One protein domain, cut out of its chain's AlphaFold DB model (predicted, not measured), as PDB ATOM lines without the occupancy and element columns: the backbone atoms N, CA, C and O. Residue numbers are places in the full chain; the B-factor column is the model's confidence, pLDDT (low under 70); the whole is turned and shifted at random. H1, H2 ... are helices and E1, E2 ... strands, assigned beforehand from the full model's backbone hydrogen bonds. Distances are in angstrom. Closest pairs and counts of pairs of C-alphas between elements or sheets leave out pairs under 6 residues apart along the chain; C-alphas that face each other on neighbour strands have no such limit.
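Overview. This is residues 685 to 819 of the 819 residues of an uncharacterized protein of Chromera velia CCMP2878 (UniProt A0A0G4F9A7). One long helix, H6, runs through most of the domain's length, and three helices pack on it: H2 crosses it at residues 774 to 782, H5 crosses it at a slant at residues 776 to 784, and H1 lies side by side with it at residues 782 to 793. H7 lies side by side with H1, and a small two-stranded ribbon, E1 and E2, sits at the end where H6 begins. The printed part has 135 residues, with seven named helices and two named strands in the order H1 H2 E1 H3 H4 H5 E2 H6 H7; it is mostly helix, and the sheet E1 - E2 is antiparallel. It is compact, with a radius of gyration of the C-alphas of 14.7 A and spans of 44 by 33 by 26 A.

Arrangement. H1, residues 685 to 695, touches H7, residues 804 to 818, at a shallow tilt of 18 degrees, the same way, closest at the C-alphas of Val 687 and Val 807, 5.5 A apart. H1 also touches the hub H6, residues 774 to 798, at a shallow tilt of 18 degrees, opposite ways; the closest C-alphas, of Leu 695 and Thr 782, are 6.4 A apart. H2, residues 698 to 711, touches H6 only just about perpendicular, at 71 degrees, with the C-alphas of Ala 704 and Val 778 closest at 5.4 A. E1, residues 718 to 720, is the antiparallel neighbour of E2, residues 771 to 773, with N 719 and O 772 within hydrogen-bond range at 2.9 A. H3, residues 721 to 732, only just touches H2, with 3 pairs of C-alphas within 8 A, closest at Glu 711 and Glu 723, 6.4 A. H3 and H6 are near each other. H4, residues 739 to 743, touches H7, with the C-alphas of Leu 743 and Gly 809 closest at 4.7 A. H5, residues 754 to 764, touches H6 at a steep tilt of 42 degrees, opposite ways, closest at the C-alphas of Phe 764 and Glu 776, 5.7 A. H1 and H5 are apart. Every O i to N i+4 pair is within hydrogen-bond range in H1, H2, H4, H5, H6 and H7; in H3 it is 7 of 8.

Along the chain. H1 begins at C-alpha 685 (38.672, -13.631, -10.543). From first to last C-alpha H2 measures 20.0 A, H6 35.9 A and H7 21.3 A. H6 begins at C-alpha 774 (41.577, -42.461, -1.412), and H7 ends at C-alpha 818 (56.281, -25.583, -2.008).

Size, cuts and confidence. The two C-alphas farthest apart, of Ser 716 and Gly 800, are 46.0 A apart. The printed part has no cut, and no link is long. Mean pLDDT of the printed part is 86.3; residues 733 to 738 and 748 to 751 are under 70.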
ATOM      1  N   GLY A 685      37.843 -12.950  -9.551       95.81
ATOM      2  CA  GLY A 685      38.672 -13.631 -10.543       95.81
ATOM      3  C   GLY A 685      40.060 -13.957  -9.999       95.81
ATOM      4  O   GLY A 685      40.520 -15.079 -10.186       95.81
ATOM      5  N   ASP A 686      40.662 -13.032  -9.248       95.50
ATOM      6  CA  ASP A 686      41.988 -13.226  -8.649       95.50
ATOM      7  C   ASP A 686      41.965 -14.340  -7.597       95.50
ATOM      8  O   ASP A 686      42.828 -15.215  -7.601       95.50
ATOM      9  N   VAL A 687      40.936 -14.377  -6.737       95.44
ATOM     10  CA  VAL A 687      40.764 -15.470  -5.762       95.44
ATOM     11  C   VAL A 687      40.620 -16.815  -6.475       95.44
ATOM     12  O   VAL A 687      41.256 -17.789  -6.077       95.44
ATOM     13  N   LYS A 688      39.819 -16.873  -7.548       96.81
ATOM     14  CA  LYS A 688      39.621 -18.104  -8.322       96.81
ATOM     15  C   LYS A 688      40.916 -18.579  -8.983       96.81
ATOM     16  O   LYS A 688      41.247 -19.750  -8.853       96.81
ATOM     17  N   GLU A 689      41.643 -17.687  -9.658       96.25
ATOM     18  CA  GLU A 689      42.908 -18.015 -10.329       96.25
ATOM     19  C   GLU A 689      43.937 -18.556  -9.328       96.25
ATOM     20  O   GLU A 689      44.523 -19.612  -9.552       96.25
ATOM     21  N   ARG A 690      44.105 -17.894  -8.175       96.12
ATOM     22  CA  ARG A 690      45.051 -18.341  -7.137       96.12
ATOM     23  C   ARG A 690      44.643 -19.642  -6.461       96.12
ATOM     24  O   ARG A 690      45.510 -20.432  -6.093       96.12
ATOM     25  N   LEU A 691      43.345 -19.867  -6.294       96.06
ATOM     26  CA  LEU A 691      42.826 -21.109  -5.740       96.06
ATOM     27  C   LEU A 691      43.024 -22.274  -6.713       96.06
ATOM     28  O   LEU A 691      43.465 -23.339  -6.297       96.06
ATOM     29  N   ASP A 692      42.750 -22.066  -8.002       95.75
ATOM     30  CA  ASP A 692      42.981 -23.073  -9.040       95.75
ATOM     31  C   ASP A 692      44.473 -23.425  -9.141       95.75
ATOM     32  O   ASP A 692      44.822 -24.605  -9.161       95.75
ATOM     33  N   ASP A 693      45.352 -22.420  -9.103       94.62
ATOM     34  CA  ASP A 693      46.805 -22.606  -9.053       94.62
ATOM     35  C   ASP A 693      47.247 -23.479  -7.870       94.62
ATOM     36  O   ASP A 693      48.116 -24.328  -8.038       94.62
ATOM     37  N   LEU A 694      46.686 -23.250  -6.677       94.69
ATOM     38  CA  LEU A 694      47.006 -24.005  -5.461       94.69
ATOM     39  C   LEU A 694      46.528 -25.459  -5.566       94.69
ATOM     40  O   LEU A 694      47.268 -26.388  -5.256       94.69
ATOM     41  N   LEU A 695      45.284 -25.653  -6.007       95.12
ATOM     42  CA  LEU A 695      44.625 -26.959  -6.049       95.12
ATOM     43  C   LEU A 695      45.136 -27.866  -7.183       95.12
ATOM     44  O   LEU A 695      44.927 -29.077  -7.131       95.12
ATOM     45  N   LEU A 696      45.800 -27.309  -8.203       95.19
ATOM     46  CA  LEU A 696      46.436 -28.070  -9.288       95.19
ATOM     47  C   LEU A 696      47.850 -28.571  -8.948       95.19
ATOM     48  O   LEU A 696      48.439 -29.308  -9.739       95.19
ATOM     49  N   MET A 697      48.406 -28.186  -7.798       94.25
ATOM     50  CA  MET A 697      49.746 -28.601  -7.384       94.25
ATOM     51  C   MET A 697      49.792 -30.066  -6.939       94.25
ATOM     52  O   MET A 697      48.888 -30.567  -6.264       94.25
ATOM     53  N   SER A 698      50.901 -30.743  -7.244       95.00
ATOM     54  CA  SER A 698      51.195 -32.089  -6.734       95.00
ATOM     55  C   SER A 698      51.248 -32.143  -5.206       95.00
ATOM     56  O   SER A 698      50.866 -33.138  -4.601       95.00
ATOM     57  N   GLU A 699      51.671 -31.055  -4.576       94.44
ATOM     58  CA  GLU A 699      51.856 -30.898  -3.140       94.44
ATOM     59  C   GLU A 699      50.508 -30.779  -2.425       94.44
ATOM     60  O   GLU A 699      50.325 -31.359  -1.355       94.44
ATOM     61  N   TRP A 700      49.527 -30.114  -3.053       94.12
ATOM     62  CA  TRP A 700      48.136 -30.142  -2.595       94.12
ATOM     63  C   TRP A 700      47.581 -31.564  -2.646       94.12
ATOM     64  O   TRP A 700      47.016 -32.043  -1.663       94.12
ATOM     65  N   ARG A 701      47.791 -32.267  -3.766       94.81
ATOM     66  CA  ARG A 701      47.381 -33.668  -3.897       94.81
ATOM     67  C   ARG A 701      48.017 -34.540  -2.812       94.81
ATOM     68  O   ARG A 701      47.298 -35.280  -2.151       94.81
ATOM     69  N   GLY A 702      49.322 -34.410  -2.578       94.06
ATOM     70  CA  GLY A 702      50.023 -35.139  -1.521       94.06
ATOM     71  C   GLY A 702      49.517 -34.790  -0.117       94.06
ATOM     72  O   GLY A 702      49.390 -35.667   0.734       94.06
ATOM     73  N   LEU A 703      49.161 -33.527   0.140       91.69
ATOM     74  CA  LEU A 703      48.523 -33.129   1.396       91.69
ATOM     75  C   LEU A 703      47.141 -33.775   1.561       91.69
ATOM     76  O   LEU A 703      46.845 -34.278   2.641       91.69
ATOM     77  N   ALA A 704      46.317 -33.785   0.512       92.62
ATOM     78  CA  ALA A 704      45.004 -34.422   0.537       92.62
ATOM     79  C   ALA A 704      45.117 -35.945   0.728       92.62
ATOM     80  O   ALA A 704      44.367 -36.515   1.511       92.62
ATOM     81  N   GLU A 705      46.089 -36.597   0.089       94.94
ATOM     82  CA  GLU A 705      46.372 -38.025   0.283       94.94
ATOM     83  C   GLU A 705      46.821 -38.334   1.722       94.94
ATOM     84  O   GLU A 705      46.327 -39.287   2.310       94.94
ATOM     85  N   ARG A 706      47.671 -37.498   2.336       91.88
ATOM     86  CA  ARG A 706      48.010 -37.632   3.769       91.88
ATOM     87  C   ARG A 706      46.815 -37.368   4.683       91.88
ATOM     88  O   ARG A 706      46.680 -37.998   5.725       91.88
ATOM     89  N   GLY A 707      45.952 -36.428   4.299       90.06
ATOM     90  CA  GLY A 707      44.693 -36.168   4.990       90.06
ATOM     91  C   GLY A 707      43.763 -37.380   4.956       90.06
ATOM     92  O   GLY A 707      43.096 -37.641   5.951       90.06
ATOM     93  N   PHE A 708      43.765 -38.138   3.857       94.12
ATOM     94  CA  PHE A 708      43.059 -39.412   3.770       94.12
ATOM     95  C   PHE A 708      43.622 -40.419   4.776       94.12
ATOM     96  O   PHE A 708      42.888 -40.897   5.634       94.12
ATOM     97  N   ASP A 709      44.936 -40.656   4.723       92.62
ATOM     98  CA  ASP A 709      45.616 -41.645   5.573       92.62
ATOM     99  C   ASP A 709      45.458 -41.333   7.078       92.62
ATOM    100  O   ASP A 709      45.485 -42.223   7.920       92.62
ATOM    101  N   PHE A 710      45.276 -40.057   7.439       90.38
ATOM    102  CA  PHE A 710      45.030 -39.643   8.822       90.38
ATOM    103  C   PHE A 710      43.585 -39.873   9.300       90.38
ATOM    104  O   PHE A 710      43.343 -40.037  10.501       90.38
ATOM    105  N   GLU A 711      42.613 -39.800   8.392       90.94
ATOM    106  CA  GLU A 711      41.190 -39.884   8.730       90.94
ATOM    107  C   GLU A 711      40.623 -41.294   8.557       90.94
ATOM    108  O   GLU A 711      39.679 -41.624   9.274       90.94
ATOM    109  N   ASP A 712      41.232 -42.126   7.706       92.44
ATOM    110  CA  ASP A 712      41.013 -43.578   7.620       92.44
ATOM    111  C   ASP A 712      41.635 -44.286   8.841       92.44
ATOM    112  O   ASP A 712      42.665 -44.958   8.782       92.44
ATOM    113  N   ARG A 713      41.047 -44.048  10.019       85.88
ATOM    114  CA  ARG A 713      41.606 -44.484  11.310       85.88
ATOM    115  C   ARG A 713      41.582 -45.990  11.502       85.88
ATOM    116  O   ARG A 713      42.355 -46.501  12.313       85.88
ATOM    117  N   ASP A 714      40.654 -46.671  10.846       89.50
ATOM    118  CA  ASP A 714      40.521 -48.120  10.904       89.50
ATOM    119  C   ASP A 714      41.305 -48.835   9.792       89.50
ATOM    120  O   ASP A 714      41.345 -50.066   9.789       89.50
ATOM    121  N   ASN A 715      42.009 -48.085   8.929       91.12
ATOM    122  CA  ASN A 715      42.720 -48.585   7.750       91.12
ATOM    123  C   ASN A 715      41.810 -49.436   6.853       91.12
ATOM    124  O   ASN A 715      42.234 -50.464   6.314       91.12
ATOM    125  N   SER A 716      40.544 -49.039   6.724       92.75
ATOM    126  CA  SER A 716      39.579 -49.719   5.865       92.75
ATOM    127  C   SER A 716      39.871 -49.500   4.378       92.75
ATOM    128  O   SER A 716      39.392 -50.265   3.540       92.75
ATOM    129  N   GLY A 717      40.690 -48.499   4.038       93.94
ATOM    130  CA  GLY A 717      40.916 -48.056   2.666       93.94
ATOM    131  C   GLY A 717      39.817 -47.123   2.160       93.94
ATOM    132  O   GLY A 717      39.835 -46.736   0.983       93.94
ATOM    133  N   GLU A 718      38.891 -46.723   3.035       93.94
ATOM    134  CA  GLU A 718      37.755 -45.864   2.735       93.94
ATOM    135  C   GLU A 718      37.471 -44.902   3.898       93.94
ATOM    136  O   GLU A 718      37.682 -45.214   5.060       93.94
ATOM    137  N   ILE A 719      36.948 -43.711   3.607       91.38
ATOM    138  CA  ILE A 719      36.507 -42.773   4.647       91.38
ATOM    139  C   ILE A 719      34.991 -42.792   4.726       91.38
ATOM    140  O   ILE A 719      34.303 -42.407   3.776       91.38
ATOM    141  N   SER A 720      34.462 -43.172   5.885       88.50
ATOM    142  CA  SER A 720      33.026 -43.159   6.138       88.50
ATOM    143  C   SER A 720      32.474 -41.729   6.218       88.50
ATOM    144  O   SER A 720      33.161 -40.771   6.580       88.50
ATOM    145  N   LYS A 721      31.168 -41.562   5.985       83.69
ATOM    146  CA  LYS A 721      30.468 -40.274   6.167       83.69
ATOM    147  C   LYS A 721      30.728 -39.609   7.532       83.69
ATOM    148  O   LYS A 721      30.758 -38.379   7.621       83.69
ATOM    149  N   GLY A 722      30.863 -40.405   8.596       82.25
ATOM    150  CA  GLY A 722      31.102 -39.907   9.953       82.25
ATOM    151  C   GLY A 722      32.505 -39.329  10.135       82.25
ATOM    152  O   GLY A 722      32.662 -38.288  10.774       82.25
ATOM    153  N   GLU A 723      33.510 -39.972   9.545       85.94
ATOM    154  CA  GLU A 723      34.892 -39.483   9.513       85.94
ATOM    155  C   GLU A 723      35.005 -38.254   8.627       85.94
ATOM    156  O   GLU A 723      35.506 -37.225   9.071       85.94
ATOM    157  N   LEU A 724      34.394 -38.301   7.445       84.75
ATOM    158  CA  LEU A 724      34.412 -37.202   6.496       84.75
ATOM    159  C   LEU A 724      33.858 -35.904   7.089       84.75
ATOM    160  O   LEU A 724      34.444 -34.839   6.907       84.75
ATOM    161  N   SER A 725      32.756 -35.975   7.844       81.75
ATOM    162  CA  SER A 725      32.196 -34.797   8.516       81.75
ATOM    163  C   SER A 725      33.192 -34.183   9.508       81.75
ATOM    164  O   SER A 725      33.340 -32.964   9.538       81.75
ATOM    165  N   LYS A 726      33.926 -35.010  10.264       82.94
ATOM    166  CA  LYS A 726      34.969 -34.548  11.196       82.94
ATOM    167  C   LYS A 726      36.174 -33.969  10.458       82.94
ATOM    168  O   LYS A 726      36.734 -32.971  10.902       82.94
ATOM    169  N   THR A 727      36.563 -34.549   9.325       84.62
ATOM    170  CA  THR A 727      37.615 -33.995   8.465       84.62
ATOM    171  C   THR A 727      37.230 -32.606   7.968       84.62
ATOM    172  O   THR A 727      38.035 -31.679   8.008       84.62
ATOM    173  N   MET A 728      35.979 -32.431   7.540       84.12
ATOM    174  CA  MET A 728      35.478 -31.143   7.061       84.12
ATOM    175  C   MET A 728      35.398 -30.107   8.177       84.12
ATOM    176  O   MET A 728      35.715 -28.941   7.939       84.12
ATOM    177  N   GLU A 729      35.034 -30.533   9.389       81.19
ATOM    178  CA  GLU A 729      35.128 -29.692  10.582       81.19
ATOM    179  C   GLU A 729      36.567 -29.237  10.793       81.19
ATOM    180  O   GLU A 729      36.775 -28.046  10.946       81.19
ATOM    181  N   LYS A 730      37.573 -30.115  10.711       81.12
ATOM    182  CA  LYS A 730      38.987 -29.724  10.869       81.12
ATOM    183  C   LYS A 730      39.485 -28.788   9.763       81.12
ATOM    184  O   LYS A 730      40.209 -27.845  10.062       81.12
ATOM    185  N   LEU A 731      39.089 -29.014   8.507       79.31
ATOM    186  CA  LEU A 731      39.462 -28.136   7.387       79.31
ATOM    187  C   LEU A 731      38.860 -26.728   7.520       79.31
ATOM    188  O   LEU A 731      39.470 -25.756   7.067       79.31
ATOM    189  N   GLN A 732      37.675 -26.621   8.131       78.38
ATOM    190  CA  GLN A 732      36.978 -25.352   8.358       78.38
ATOM    191  C   GLN A 732      37.210 -24.729   9.738       78.38
ATOM    192  O   GLN A 732      36.962 -23.534   9.887       78.38
ATOM    193  N   ALA A 733      37.633 -25.512  10.737       67.50
ATOM    194  CA  ALA A 733      37.549 -25.163  12.150       67.50
ATOM    195  C   ALA A 733      38.197 -23.810  12.438       67.50
ATOM    196  O   ALA A 733      39.409 -23.630  12.344       67.50
ATOM    197  N   VAL A 734      37.348 -22.873  12.846       51.25
ATOM    198  CA  VAL A 734      37.711 -21.528  13.283       51.25
ATOM    199  C   VAL A 734      38.134 -21.607  14.753       51.25
ATOM    200  O   VAL A 734      37.320 -21.940  15.613       51.25
ATOM    201  N   GLY A 735      39.407 -21.318  15.040       46.75
ATOM    202  CA  GLY A 735      39.991 -21.308  16.395       46.75
ATOM    203  C   GLY A 735      41.270 -22.143  16.548       46.75
ATOM    204  O   GLY A 735      42.001 -21.976  17.521       46.75
ATOM    205  N   ARG A 736      41.572 -23.004  15.569       50.12
ATOM    206  CA  ARG A 736      42.878 -23.648  15.338       50.12
ATOM    207  C   ARG A 736      43.183 -23.555  13.835       50.12
ATOM    208  O   ARG A 736      42.277 -23.275  13.064       50.12
ATOM    209  N   SER A 737      44.440 -23.711  13.433       58.31
ATOM    210  CA  SER A 737      44.970 -23.485  12.074       58.31
ATOM    211  C   SER A 737      44.331 -24.364  10.975       58.31
ATOM    212  O   SER A 737      44.937 -25.332  10.513       58.31
ATOM    213  N   GLY A 738      43.090 -24.074  10.582       69.69
ATOM    214  CA  GLY A 738      42.421 -24.678   9.429       69.69
ATOM    215  C   GLY A 738      42.693 -23.874   8.156       69.69
ATOM    216  O   GLY A 738      42.707 -22.646   8.192       69.69
ATOM    217  N   ILE A 739      42.851 -24.552   7.013       77.44
ATOM    218  CA  ILE A 739      43.187 -23.914   5.721       77.44
ATOM    219  C   ILE A 739      42.196 -22.795   5.379       77.44
ATOM    220  O   ILE A 739      42.594 -21.735   4.914       77.44
ATOM    221  N   ILE A 740      40.900 -22.989   5.634       82.19
ATOM    222  CA  ILE A 740      39.877 -21.983   5.313       82.19
ATOM    223  C   ILE A 740      39.907 -20.806   6.301       82.19
ATOM    224  O   ILE A 740      39.676 -19.668   5.893       82.19
ATOM    225  N   ALA A 741      40.222 -21.060   7.572       79.94
ATOM    226  CA  ALA A 741      40.354 -20.014   8.584       79.94
ATOM    227  C   ALA A 741      41.575 -19.117   8.314       79.94
ATOM    228  O   ALA A 741      41.481 -17.900   8.474       79.94
ATOM    229  N   ASP A 742      42.674 -19.702   7.830       78.31
ATOM    230  CA  ASP A 742      43.881 -18.973   7.425       78.31
ATOM    231  C   ASP A 742      43.621 -18.052   6.217       78.31
ATOM    232  O   ASP A 742      44.185 -16.962   6.134       78.31
ATOM    233  N   LEU A 743      42.751 -18.468   5.286       82.31
ATOM    234  CA  LEU A 743      42.393 -17.681   4.098       82.31
ATOM    235  C   LEU A 743      41.412 -16.539   4.390       82.31
ATOM    236  O   LEU A 743      41.400 -15.540   3.672       82.31
ATOM    237  N   PHE A 744      40.572 -16.676   5.417       83.88
ATOM    238  CA  PHE A 744      39.526 -15.704   5.742       83.88
ATOM    239  C   PHE A 744      39.510 -15.379   7.244       83.88
ATOM    240  O   PHE A 744      38.553 -15.726   7.947       83.88
ATOM    241  N   PRO A 745      40.546 -14.693   7.758       75.12
ATOM    242  CA  PRO A 745      40.637 -14.369   9.174       75.12
ATOM    243  C   PRO A 745      39.457 -13.489   9.613       75.12
ATOM    244  O   PRO A 745      39.192 -12.435   9.038       75.12
ATOM    245  N   GLY A 746      38.740 -13.926  10.652       73.94
ATOM    246  CA  GLY A 746      37.615 -13.187  11.237       73.94
ATOM    247  C   GLY A 746      36.255 -13.404  10.566       73.94
ATOM    248  O   GLY A 746      35.253 -12.882  11.057       73.94
ATOM    249  N   GLU A 747      36.178 -14.193   9.493       75.62
ATOM    250  CA  GLU A 747      34.897 -14.653   8.963       75.62
ATOM    251  C   GLU A 747      34.474 -15.942   9.673       75.62
ATOM    252  O   GLU A 747      35.218 -16.920   9.728       75.62
ATOM    253  N   ASP A 748      33.244 -15.964  10.194       64.69
ATOM    254  CA  ASP A 748      32.660 -17.180  10.754       64.69
ATOM    255  C   ASP A 748      32.401 -18.197   9.640       64.69
ATOM    256  O   ASP A 748      31.323 -18.254   9.045       64.69
ATOM    257  N   ALA A 749      33.404 -19.030   9.380       60.09
ATOM    258  CA  ALA A 749      33.268 -20.328   8.726       60.09
ATOM    259  C   ALA A 749      32.859 -21.421   9.743       60.09
ATOM    260  O   ALA A 749      33.130 -22.597   9.541       60.09
ATOM    261  N   ARG A 750      32.233 -21.034  10.870       57.06
ATOM    262  CA  ARG A 750      32.065 -21.869  12.077       57.06
ATOM    263  C   ARG A 750      31.225 -23.127  11.897       57.06
ATOM    264  O   ARG A 750      31.331 -24.025  12.723       57.06
ATOM    265  N   SER A 751      30.373 -23.192  10.881       68.94
ATOM    266  CA  SER A 751      29.549 -24.371  10.640       68.94
ATOM    267  C   SER A 751      29.936 -25.021   9.325       68.94
ATOM    268  O   SER A 751      29.779 -24.392   8.272       68.94
ATOM    269  N   VAL A 752      30.321 -26.297   9.402       75.06
ATOM    270  CA  VAL A 752      30.374 -27.180   8.238       75.06
ATOM    271  C   VAL A 752      29.087 -27.046   7.463       75.06
ATOM    272  O   VAL A 752      27.990 -27.268   7.982       75.06
ATOM    273  N   ASP A 753      29.232 -26.643   6.205       74.75
ATOM    274  CA  ASP A 753      28.137 -26.613   5.255       74.75
ATOM    275  C   ASP A 753      27.792 -28.057   4.898       74.75
ATOM    276  O   ASP A 753      28.195 -28.591   3.866       74.75
ATOM    277  N   THR A 754      27.072 -28.709   5.809       79.81
ATOM    278  CA  THR A 754      26.662 -30.113   5.723       79.81
ATOM    279  C   THR A 754      25.909 -30.406   4.433       79.81
ATOM    280  O   THR A 754      26.008 -31.516   3.913       79.81
ATOM    281  N   LYS A 755      25.216 -29.411   3.868       81.69
ATOM    282  CA  LYS A 755      24.574 -29.522   2.560       81.69
ATOM    283  C   LYS A 755      25.607 -29.580   1.436       81.69
ATOM    284  O   LYS A 755      25.547 -30.501   0.631       81.69
ATOM    285  N   SER A 756      26.581 -28.667   1.414       74.00
ATOM    286  CA  SER A 756      27.688 -28.730   0.446       74.00
ATOM    287  C   SER A 756      28.497 -30.021   0.587       74.00
ATOM    288  O   SER A 756      28.847 -30.623  -0.421       74.00
ATOM    289  N   VAL A 757      28.742 -30.500   1.811       80.12
ATOM    290  CA  VAL A 757      29.397 -31.796   2.052       80.12
ATOM    291  C   VAL A 757      28.592 -32.932   1.421       80.12
ATOM    292  O   VAL A 757      29.147 -33.708   0.654       80.12
ATOM    293  N   GLN A 758      27.283 -33.007   1.671       82.06
ATOM    294  CA  GLN A 758      26.428 -34.046   1.085       82.06
ATOM    295  C   GLN A 758      26.350 -33.966  -0.443       82.06
ATOM    296  O   GLN A 758      26.417 -34.998  -1.105       82.06
ATOM    297  N   GLU A 759      26.240 -32.762  -1.007       81.44
ATOM    298  CA  GLU A 759      26.220 -32.554  -2.459       81.44
ATOM    299  C   GLU A 759      27.533 -32.989  -3.118       81.44
ATOM    300  O   GLU A 759      27.512 -33.569  -4.200       81.44
ATOM    301  N   VAL A 760      28.675 -32.719  -2.476       75.75
ATOM    302  CA  VAL A 760      29.992 -33.098  -3.002       75.75
ATOM    303  C   VAL A 760      30.231 -34.602  -2.810       75.75
ATOM    304  O   VAL A 760      30.665 -35.254  -3.754       75.75
ATOM    305  N   ILE A 761      29.855 -35.203  -1.674       81.50
ATOM    306  CA  ILE A 761      29.906 -36.671  -1.486       81.50
ATOM    307  C   ILE A 761      29.106 -37.379  -2.577       81.50
ATOM    308  O   ILE A 761      29.612 -38.300  -3.205       81.50
ATOM    309  N   ALA A 762      27.879 -36.921  -2.840       83.81
ATOM    310  CA  ALA A 762      27.013 -37.528  -3.847       83.81
ATOM    311  C   ALA A 762      27.606 -37.471  -5.267       83.81
ATOM    312  O   ALA A 762      27.224 -38.271  -6.115       83.81
ATOM    313  N   SER A 763      28.527 -36.538  -5.538       84.12
ATOM    314  CA  SER A 763      29.235 -36.465  -6.821       84.12
ATOM    315  C   SER A 763      30.476 -37.358  -6.919       84.12
ATOM    316  O   SER A 763      30.969 -37.548  -8.029       84.12
ATOM    317  N   PHE A 764      30.974 -37.894  -5.798       85.94
ATOM    318  CA  PHE A 764      32.238 -38.638  -5.752       85.94
ATOM    319  C   PHE A 764      32.144 -40.058  -5.189       85.94
ATOM    320  O   PHE A 764      32.991 -40.857  -5.560       85.94
ATOM    321  N   SER A 765      31.134 -40.407  -4.383       81.25
ATOM    322  CA  SER A 765      30.840 -41.810  -4.044       81.25
ATOM    323  C   SER A 765      30.185 -42.456  -5.264       81.25
ATOM    324  O   SER A 765      28.994 -42.261  -5.523       81.25
ATOM    325  N   LYS A 766      30.987 -43.158  -6.073       73.62
ATOM    326  CA  LYS A 766      30.506 -43.817  -7.299       73.62
ATOM    327  C   LYS A 766      29.488 -44.915  -7.009       73.62
ATOM    328  O   LYS A 766      28.580 -45.122  -7.817       73.62
ATOM    329  N   ASP A 767      29.616 -45.547  -5.847       77.19
ATOM    330  CA  ASP A 767      28.882 -46.762  -5.501       77.19
ATOM    331  C   ASP A 767      27.693 -46.478  -4.561       77.19
ATOM    332  O   ASP A 767      26.840 -47.338  -4.341       77.19
ATOM    333  N   GLY A 768      27.569 -45.238  -4.065       76.12
ATOM    334  CA  GLY A 768      26.465 -44.802  -3.204       76.12
ATOM    335  C   GLY A 768      26.488 -45.407  -1.795       76.12
ATOM    336  O   GLY A 768      25.514 -45.265  -1.053       76.12
ATOM    337  N   ASP A 769      27.590 -46.054  -1.425       75.06
ATOM    338  CA  ASP A 769      27.898 -46.641  -0.114       75.06
ATOM    339  C   ASP A 769      28.116 -45.604   1.000       75.06
ATOM    340  O   ASP A 769      28.135 -45.948   2.182       75.06
ATOM    341  N   ALA A 770      28.192 -44.321   0.636       78.25
ATOM    342  CA  ALA A 770      28.485 -43.212   1.535       78.25
ATOM    343  C   ALA A 770      29.877 -43.291   2.191       78.25
ATOM    344  O   ALA A 770      30.101 -42.632   3.218       78.25
ATOM    345  N   SER A 771      30.801 -44.027   1.574       88.12
ATOM    346  CA  SER A 771      32.234 -43.972   1.834       88.12
ATOM    347  C   SER A 771      32.975 -43.386   0.622       88.12
ATOM    348  O   SER A 771      32.399 -43.175  -0.449       88.12
ATOM    349  N   LEU A 772      34.225 -42.970   0.826       91.94
ATOM    350  CA  LEU A 772      35.090 -42.453  -0.236       91.94
ATOM    351  C   LEU A 772      36.415 -43.201  -0.210       91.94
ATOM    352  O   LEU A 772      37.108 -43.171   0.805       91.94
ATOM    353  N   SER A 773      36.806 -43.793  -1.335       93.81
ATOM    354  CA  SER A 773      38.168 -44.301  -1.520       93.81
ATOM    355  C   SER A 773      39.195 -43.158  -1.533       93.81
ATOM    356  O   SER A 773      38.848 -41.990  -1.736       93.81
ATOM    357  N   LYS A 774      40.492 -43.469  -1.403       94.50
ATOM    358  CA  LYS A 774      41.577 -42.461  -1.412       94.50
ATOM    359  C   LYS A 774      41.511 -41.494  -2.599       94.50
ATOM    360  O   LYS A 774      41.623 -40.280  -2.427       94.50
ATOM    361  N   GLY A 775      41.292 -42.014  -3.807       93.44
ATOM    362  CA  GLY A 775      41.178 -41.185  -5.012       93.44
ATOM    363  C   GLY A 775      39.932 -40.295  -5.013       93.44
ATOM    364  O   GLY A 775      39.998 -39.133  -5.418       93.44
ATOM    365  N   GLU A 776      38.804 -40.813  -4.528       93.00
ATOM    366  CA  GLU A 776      37.549 -40.062  -4.429       93.00
ATOM    367  C   GLU A 776      37.619 -38.991  -3.342       93.00
ATOM    368  O   GLU A 776      37.141 -37.879  -3.558       93.00
ATOM    369  N   PHE A 777      38.285 -39.273  -2.222       93.31
ATOM    370  CA  PHE A 777      38.522 -38.307  -1.158       93.31
ATOM    371  C   PHE A 777      39.370 -37.123  -1.628       93.31
ATOM    372  O   PHE A 777      39.033 -35.983  -1.322       93.31
ATOM    373  N   VAL A 778      40.438 -37.351  -2.398       93.50
ATOM    374  CA  VAL A 778      41.277 -36.258  -2.928       93.50
ATOM    375  C   VAL A 778      40.463 -35.329  -3.832       93.50
ATOM    376  O   VAL A 778      40.549 -34.103  -3.709       93.50
ATOM    377  N   LEU A 779      39.643 -35.898  -4.721       93.00
ATOM    378  CA  LEU A 779      38.753 -35.122  -5.591       93.00
ATOM    379  C   LEU A 779      37.690 -34.374  -4.779       93.00
ATOM    380  O   LEU A 779      37.477 -33.178  -4.989       93.00
ATOM    381  N   PHE A 780      37.087 -35.057  -3.807       92.38
ATOM    382  CA  PHE A 780      36.125 -34.484  -2.875       92.38
ATOM    383  C   PHE A 780      36.726 -33.304  -2.097       92.38
ATOM    384  O   PHE A 780      36.143 -32.223  -2.094       92.38
ATOM    385  N   ALA A 781      37.899 -33.470  -1.480       91.88
ATOM    386  CA  ALA A 781      38.564 -32.441  -0.684       91.88
ATOM    387  C   ALA A 781      38.908 -31.217  -1.543       91.88
ATOM    388  O   ALA A 781      38.671 -30.079  -1.134       91.88
ATOM    389  N   THR A 782      39.390 -31.455  -2.766       93.69
ATOM    390  CA  THR A 782      39.698 -30.407  -3.746       93.69
ATOM    391  C   THR A 782      38.455 -29.594  -4.103       93.69
ATOM    392  O   THR A 782      38.465 -28.365  -4.000       93.69
ATOM    393  N   GLU A 783      37.354 -30.255  -4.465       93.00
ATOM    394  CA  GLU A 783      36.103 -29.567  -4.802       93.00
ATOM    395  C   GLU A 783      35.436 -28.908  -3.594       93.00
ATOM    396  O   GLU A 783      34.844 -27.833  -3.715       93.00
ATOM    397  N   TYR A 784      35.553 -29.508  -2.414       90.81
ATOM    398  CA  TYR A 784      35.018 -28.940  -1.189       90.81
ATOM    399  C   TYR A 784      35.716 -27.632  -0.809       90.81
ATOM    400  O   TYR A 784      35.039 -26.632  -0.537       90.81
ATOM    401  N   ILE A 785      37.056 -27.603  -0.837       91.19
ATOM    402  CA  ILE A 785      37.828 -26.374  -0.608       91.19
ATOM    403  C   ILE A 785      37.469 -25.345  -1.683       91.19
ATOM    404  O   ILE A 785      37.123 -24.213  -1.338       91.19
ATOM    405  N   ARG A 786      37.451 -25.745  -2.965       93.38
ATOM    406  CA  ARG A 786      37.068 -24.876  -4.089       93.38
ATOM    407  C   ARG A 786      35.721 -24.197  -3.843       93.38
ATOM    408  O   ARG A 786      35.625 -22.969  -3.864       93.38
ATOM    409  N   LYS A 787      34.675 -24.984  -3.575       91.75
ATOM    410  CA  LYS A 787      33.320 -24.473  -3.326       91.75
ATOM    411  C   LYS A 787      33.265 -23.583  -2.091       91.75
ATOM    412  O   LYS A 787      32.638 -22.525  -2.143       91.75
ATOM    413  N   THR A 788      33.916 -23.980  -0.998       90.00
ATOM    414  CA  THR A 788      33.849 -23.232   0.262       90.00
ATOM    415  C   THR A 788      34.539 -21.876   0.147       90.00
ATOM    416  O   THR A 788      33.930 -20.853   0.465       90.00
ATOM    417  N   VAL A 789      35.766 -21.844  -0.377       91.88
ATOM    418  CA  VAL A 789      36.538 -20.607  -0.571       91.88
ATOM    419  C   VAL A 789      35.799 -19.663  -1.519       91.88
ATOM    420  O   VAL A 789      35.604 -18.491  -1.191       91.88
ATOM    421  N   MET A 790      35.288 -20.166  -2.648       94.56
ATOM    422  CA  MET A 790      34.542 -19.337  -3.602       94.56
ATOM    423  C   MET A 790      33.217 -18.822  -3.034       94.56
ATOM    424  O   MET A 790      32.829 -17.688  -3.320       94.56
ATOM    425  N   LYS A 791      32.522 -19.609  -2.206       91.94
ATOM    426  CA  LYS A 791      31.293 -19.177  -1.527       91.94
ATOM    427  C   LYS A 791      31.568 -18.036  -0.545       91.94
ATOM    428  O   LYS A 791      30.833 -17.048  -0.555       91.94
ATOM    429  N   ILE A 792      32.632 -18.139   0.256       90.44
ATOM    430  CA  ILE A 792      33.036 -17.077   1.190       90.44
ATOM    431  C   ILE A 792      33.468 -15.828   0.412       90.44
ATOM    432  O   ILE A 792      32.943 -14.747   0.674       90.44
ATOM    433  N   ALA A 793      34.325 -15.973  -0.602       93.31
ATOM    434  CA  ALA A 793      34.773 -14.861  -1.441       93.31
ATOM    435  C   ALA A 793      33.604 -14.151  -2.145       93.31
ATOM    436  O   ALA A 793      33.542 -12.926  -2.162       93.31
ATOM    437  N   THR A 794      32.621 -14.897  -2.658       94.88
ATOM    438  CA  THR A 794      31.420 -14.318  -3.287       94.88
ATOM    439  C   THR A 794      30.587 -13.524  -2.285       94.88
ATOM    440  O   THR A 794      30.116 -12.432  -2.602       94.88
ATOM    441  N   ARG A 795      30.434 -14.036  -1.058       93.00
ATOM    442  CA  ARG A 795      29.739 -13.324   0.022       93.00
ATOM    443  C   ARG A 795      30.463 -12.027   0.392       93.00
ATOM    444  O   ARG A 795      29.809 -11.001   0.541       93.00
ATOM    445  N   LEU A 796      31.789 -12.072   0.522       90.94
ATOM    446  CA  LEU A 796      32.620 -10.907   0.830       90.94
ATOM    447  C   LEU A 796      32.542  -9.850  -0.276       90.94
ATOM    448  O   LEU A 796      32.260  -8.689   0.016       90.94
ATOM    449  N   ALA A 797      32.675 -10.267  -1.537       93.19
ATOM    450  CA  ALA A 797      32.534  -9.393  -2.698       93.19
ATOM    451  C   ALA A 797      31.148  -8.734  -2.751       93.19
ATOM    452  O   ALA A 797      31.036  -7.526  -2.942       93.19
ATOM    453  N   GLY A 798      30.082  -9.513  -2.521       92.44
ATOM    454  CA  GLY A 798      28.709  -9.006  -2.466       92.44
ATOM    455  C   GLY A 798      28.464  -8.035  -1.307       92.44
ATOM    456  O   GLY A 798      27.626  -7.144  -1.424       92.44
ATOM    457  N   ALA A 799      29.216  -8.169  -0.212       92.25
ATOM    458  CA  ALA A 799      29.211  -7.239   0.915       92.25
ATOM    459  C   ALA A 799      30.136  -6.020   0.713       92.25
ATOM    460  O   ALA A 799      30.228  -5.182   1.608       92.25
ATOM    461  N   GLY A 800      30.836  -5.920  -0.426       92.06
ATOM    462  CA  GLY A 800      31.817  -4.864  -0.691       92.06
ATOM    463  C   GLY A 800      33.063  -4.932   0.199       92.06
ATOM    464  O   GLY A 800      33.742  -3.922   0.366       92.06
ATOM    465  N   LYS A 801      33.343  -6.093   0.808       92.06
ATOM    466  CA  LYS A 801      34.556  -6.325   1.602       92.06
ATOM    467  C   LYS A 801      35.742  -6.626   0.686       92.06
ATOM    468  O   LYS A 801      35.576  -7.223  -0.376       92.06
ATOM    469  N   ASP A 802      36.929  -6.229   1.133       91.38
ATOM    470  CA  ASP A 802      38.176  -6.479   0.415       91.38
ATOM    471  C   ASP A 802      38.499  -7.982   0.366       91.38
ATOM    472  O   ASP A 802      38.398  -8.686   1.373       91.38
ATOM    473  N   LEU A 803      38.874  -8.462  -0.820       93.56
ATOM    474  CA  LEU A 803      39.289  -9.843  -1.060       93.56
ATOM    475  C   LEU A 803      40.809 -10.017  -1.020       93.56
ATOM    476  O   LEU A 803      41.280 -11.154  -1.081       93.56
ATOM    477  N   GLN A 804      41.577  -8.929  -0.910       93.00
ATOM    478  CA  GLN A 804      43.036  -8.987  -0.877       93.00
ATOM    479  C   GLN A 804      43.571  -9.939   0.208       93.00
ATOM    480  O   GLN A 804      44.441 -10.745  -0.122       93.00
ATOM    481  N   PRO A 805      43.009  -9.985   1.439       90.25
ATOM    482  CA  PRO A 805      43.458 -10.942   2.451       90.25
ATOM    483  C   PRO A 805      43.352 -12.408   2.008       90.25
ATOM    484  O   PRO A 805      44.219 -13.214   2.337       90.25
ATOM    485  N   ALA A 806      42.327 -12.757   1.222       90.81
ATOM    486  CA  ALA A 806      42.152 -14.114   0.710       90.81
ATOM    487  C   ALA A 806      43.169 -14.446  -0.391       90.81
ATOM    488  O   ALA A 806      43.693 -15.557  -0.437       90.81
ATOM    489  N   VAL A 807      43.473 -13.477  -1.260       94.19
ATOM    490  CA  VAL A 807      44.524 -13.614  -2.279       94.19
ATOM    491  C   VAL A 807      45.889 -13.796  -1.618       94.19
ATOM    492  O   VAL A 807      46.613 -14.729  -1.965       94.19
ATOM    493  N   ASP A 808      46.217 -12.962  -0.633       92.19
ATOM    494  CA  ASP A 808      47.479 -13.038   0.106       92.19
ATOM    495  C   ASP A 808      47.589 -14.360   0.879       92.19
ATOM    496  O   ASP A 808      48.636 -15.011   0.857       92.19
ATOM    497  N   GLY A 809      46.487 -14.809   1.489       90.44
ATOM    498  CA  GLY A 809      46.391 -16.111   2.141       90.44
ATOM    499  C   GLY A 809      46.653 -17.274   1.180       90.44
ATOM    500  O   GLY A 809      47.413 -18.181   1.516       90.44
ATOM    501  N   LEU A 810      46.091 -17.243  -0.035       92.50
ATOM    502  CA  LEU A 810      46.315 -18.282  -1.051       92.50
ATOM    503  C   LEU A 810      47.764 -18.288  -1.551       92.50
ATOM    504  O   LEU A 810      48.340 -19.357  -1.747       92.50
ATOM    505  N   ILE A 811      48.379 -17.113  -1.709       92.81
ATOM    506  CA  ILE A 811      49.802 -16.989  -2.057       92.81
ATOM    507  C   ILE A 811      50.679 -17.563  -0.936       92.81
ATOM    508  O   ILE A 811      51.614 -18.319  -1.208       92.81
ATOM    509  N   ALA A 812      50.369 -17.246   0.322       90.00
ATOM    510  CA  ALA A 812      51.090 -17.773   1.474       90.00
ATOM    511  C   ALA A 812      50.927 -19.296   1.604       90.00
ATOM    512  O   ALA A 812      51.914 -19.993   1.831       90.00
ATOM    513  N   ALA A 813      49.713 -19.822   1.411       87.88
ATOM    514  CA  ALA A 813      49.437 -21.257   1.418       87.88
ATOM    515  C   ALA A 813      50.197 -21.983   0.300       87.88
ATOM    516  O   ALA A 813      50.832 -23.002   0.554       87.88
ATOM    517  N   LYS A 814      50.213 -21.413  -0.913       92.31
ATOM    518  CA  LYS A 814      50.998 -21.931  -2.039       92.31
ATOM    519  C   LYS A 814      52.476 -22.019  -1.682       92.31
ATOM    520  O   LYS A 814      53.074 -23.076  -1.829       92.31
ATOM    521  N   LYS A 815      53.044 -20.939  -1.143       91.56
ATOM    522  CA  LYS A 815      54.451 -20.905  -0.731       91.56
ATOM    523  C   LYS A 815      54.762 -21.925   0.372       91.56
ATOM    524  O   LYS A 815      55.808 -22.552   0.314       91.56
ATOM    525  N   LYS A 816      53.858 -22.106   1.343       87.75
ATOM    526  CA  LYS A 816      53.984 -23.116   2.411       87.75
ATOM    527  C   LYS A 816      53.895 -24.556   1.904       87.75
ATOM    528  O   LYS A 816      54.405 -25.434   2.574       87.75
ATOM    529  N   LEU A 817      53.204 -24.812   0.793       87.44
ATOM    530  CA  LEU A 817      53.155 -26.149   0.192       87.44
ATOM    531  C   LEU A 817      54.394 -26.461  -0.655       87.44
ATOM    532  O   LEU A 817      54.683 -27.632  -0.855       87.44
ATOM    533  N   GLN A 818      55.082 -25.436  -1.170       89.38
ATOM    534  CA  GLN A 818      56.281 -25.583  -2.008       89.38
ATOM    535  C   GLN A 818      57.589 -25.691  -1.217       89.38
ATOM    536  O   GLN A 818      58.601 -26.077  -1.798       89.38
ATOM    537  N   GLY A 819      57.589 -25.268   0.048       75.75
ATOM    538  CA  GLY A 819      58.730 -25.375   0.960       75.75
ATOM    539  C   GLY A 819      58.491 -26.480   1.964       75.75
ATOM    540  O   GLY A 819      59.482 -27.153   2.307       75.75
TER     541      GLY A 819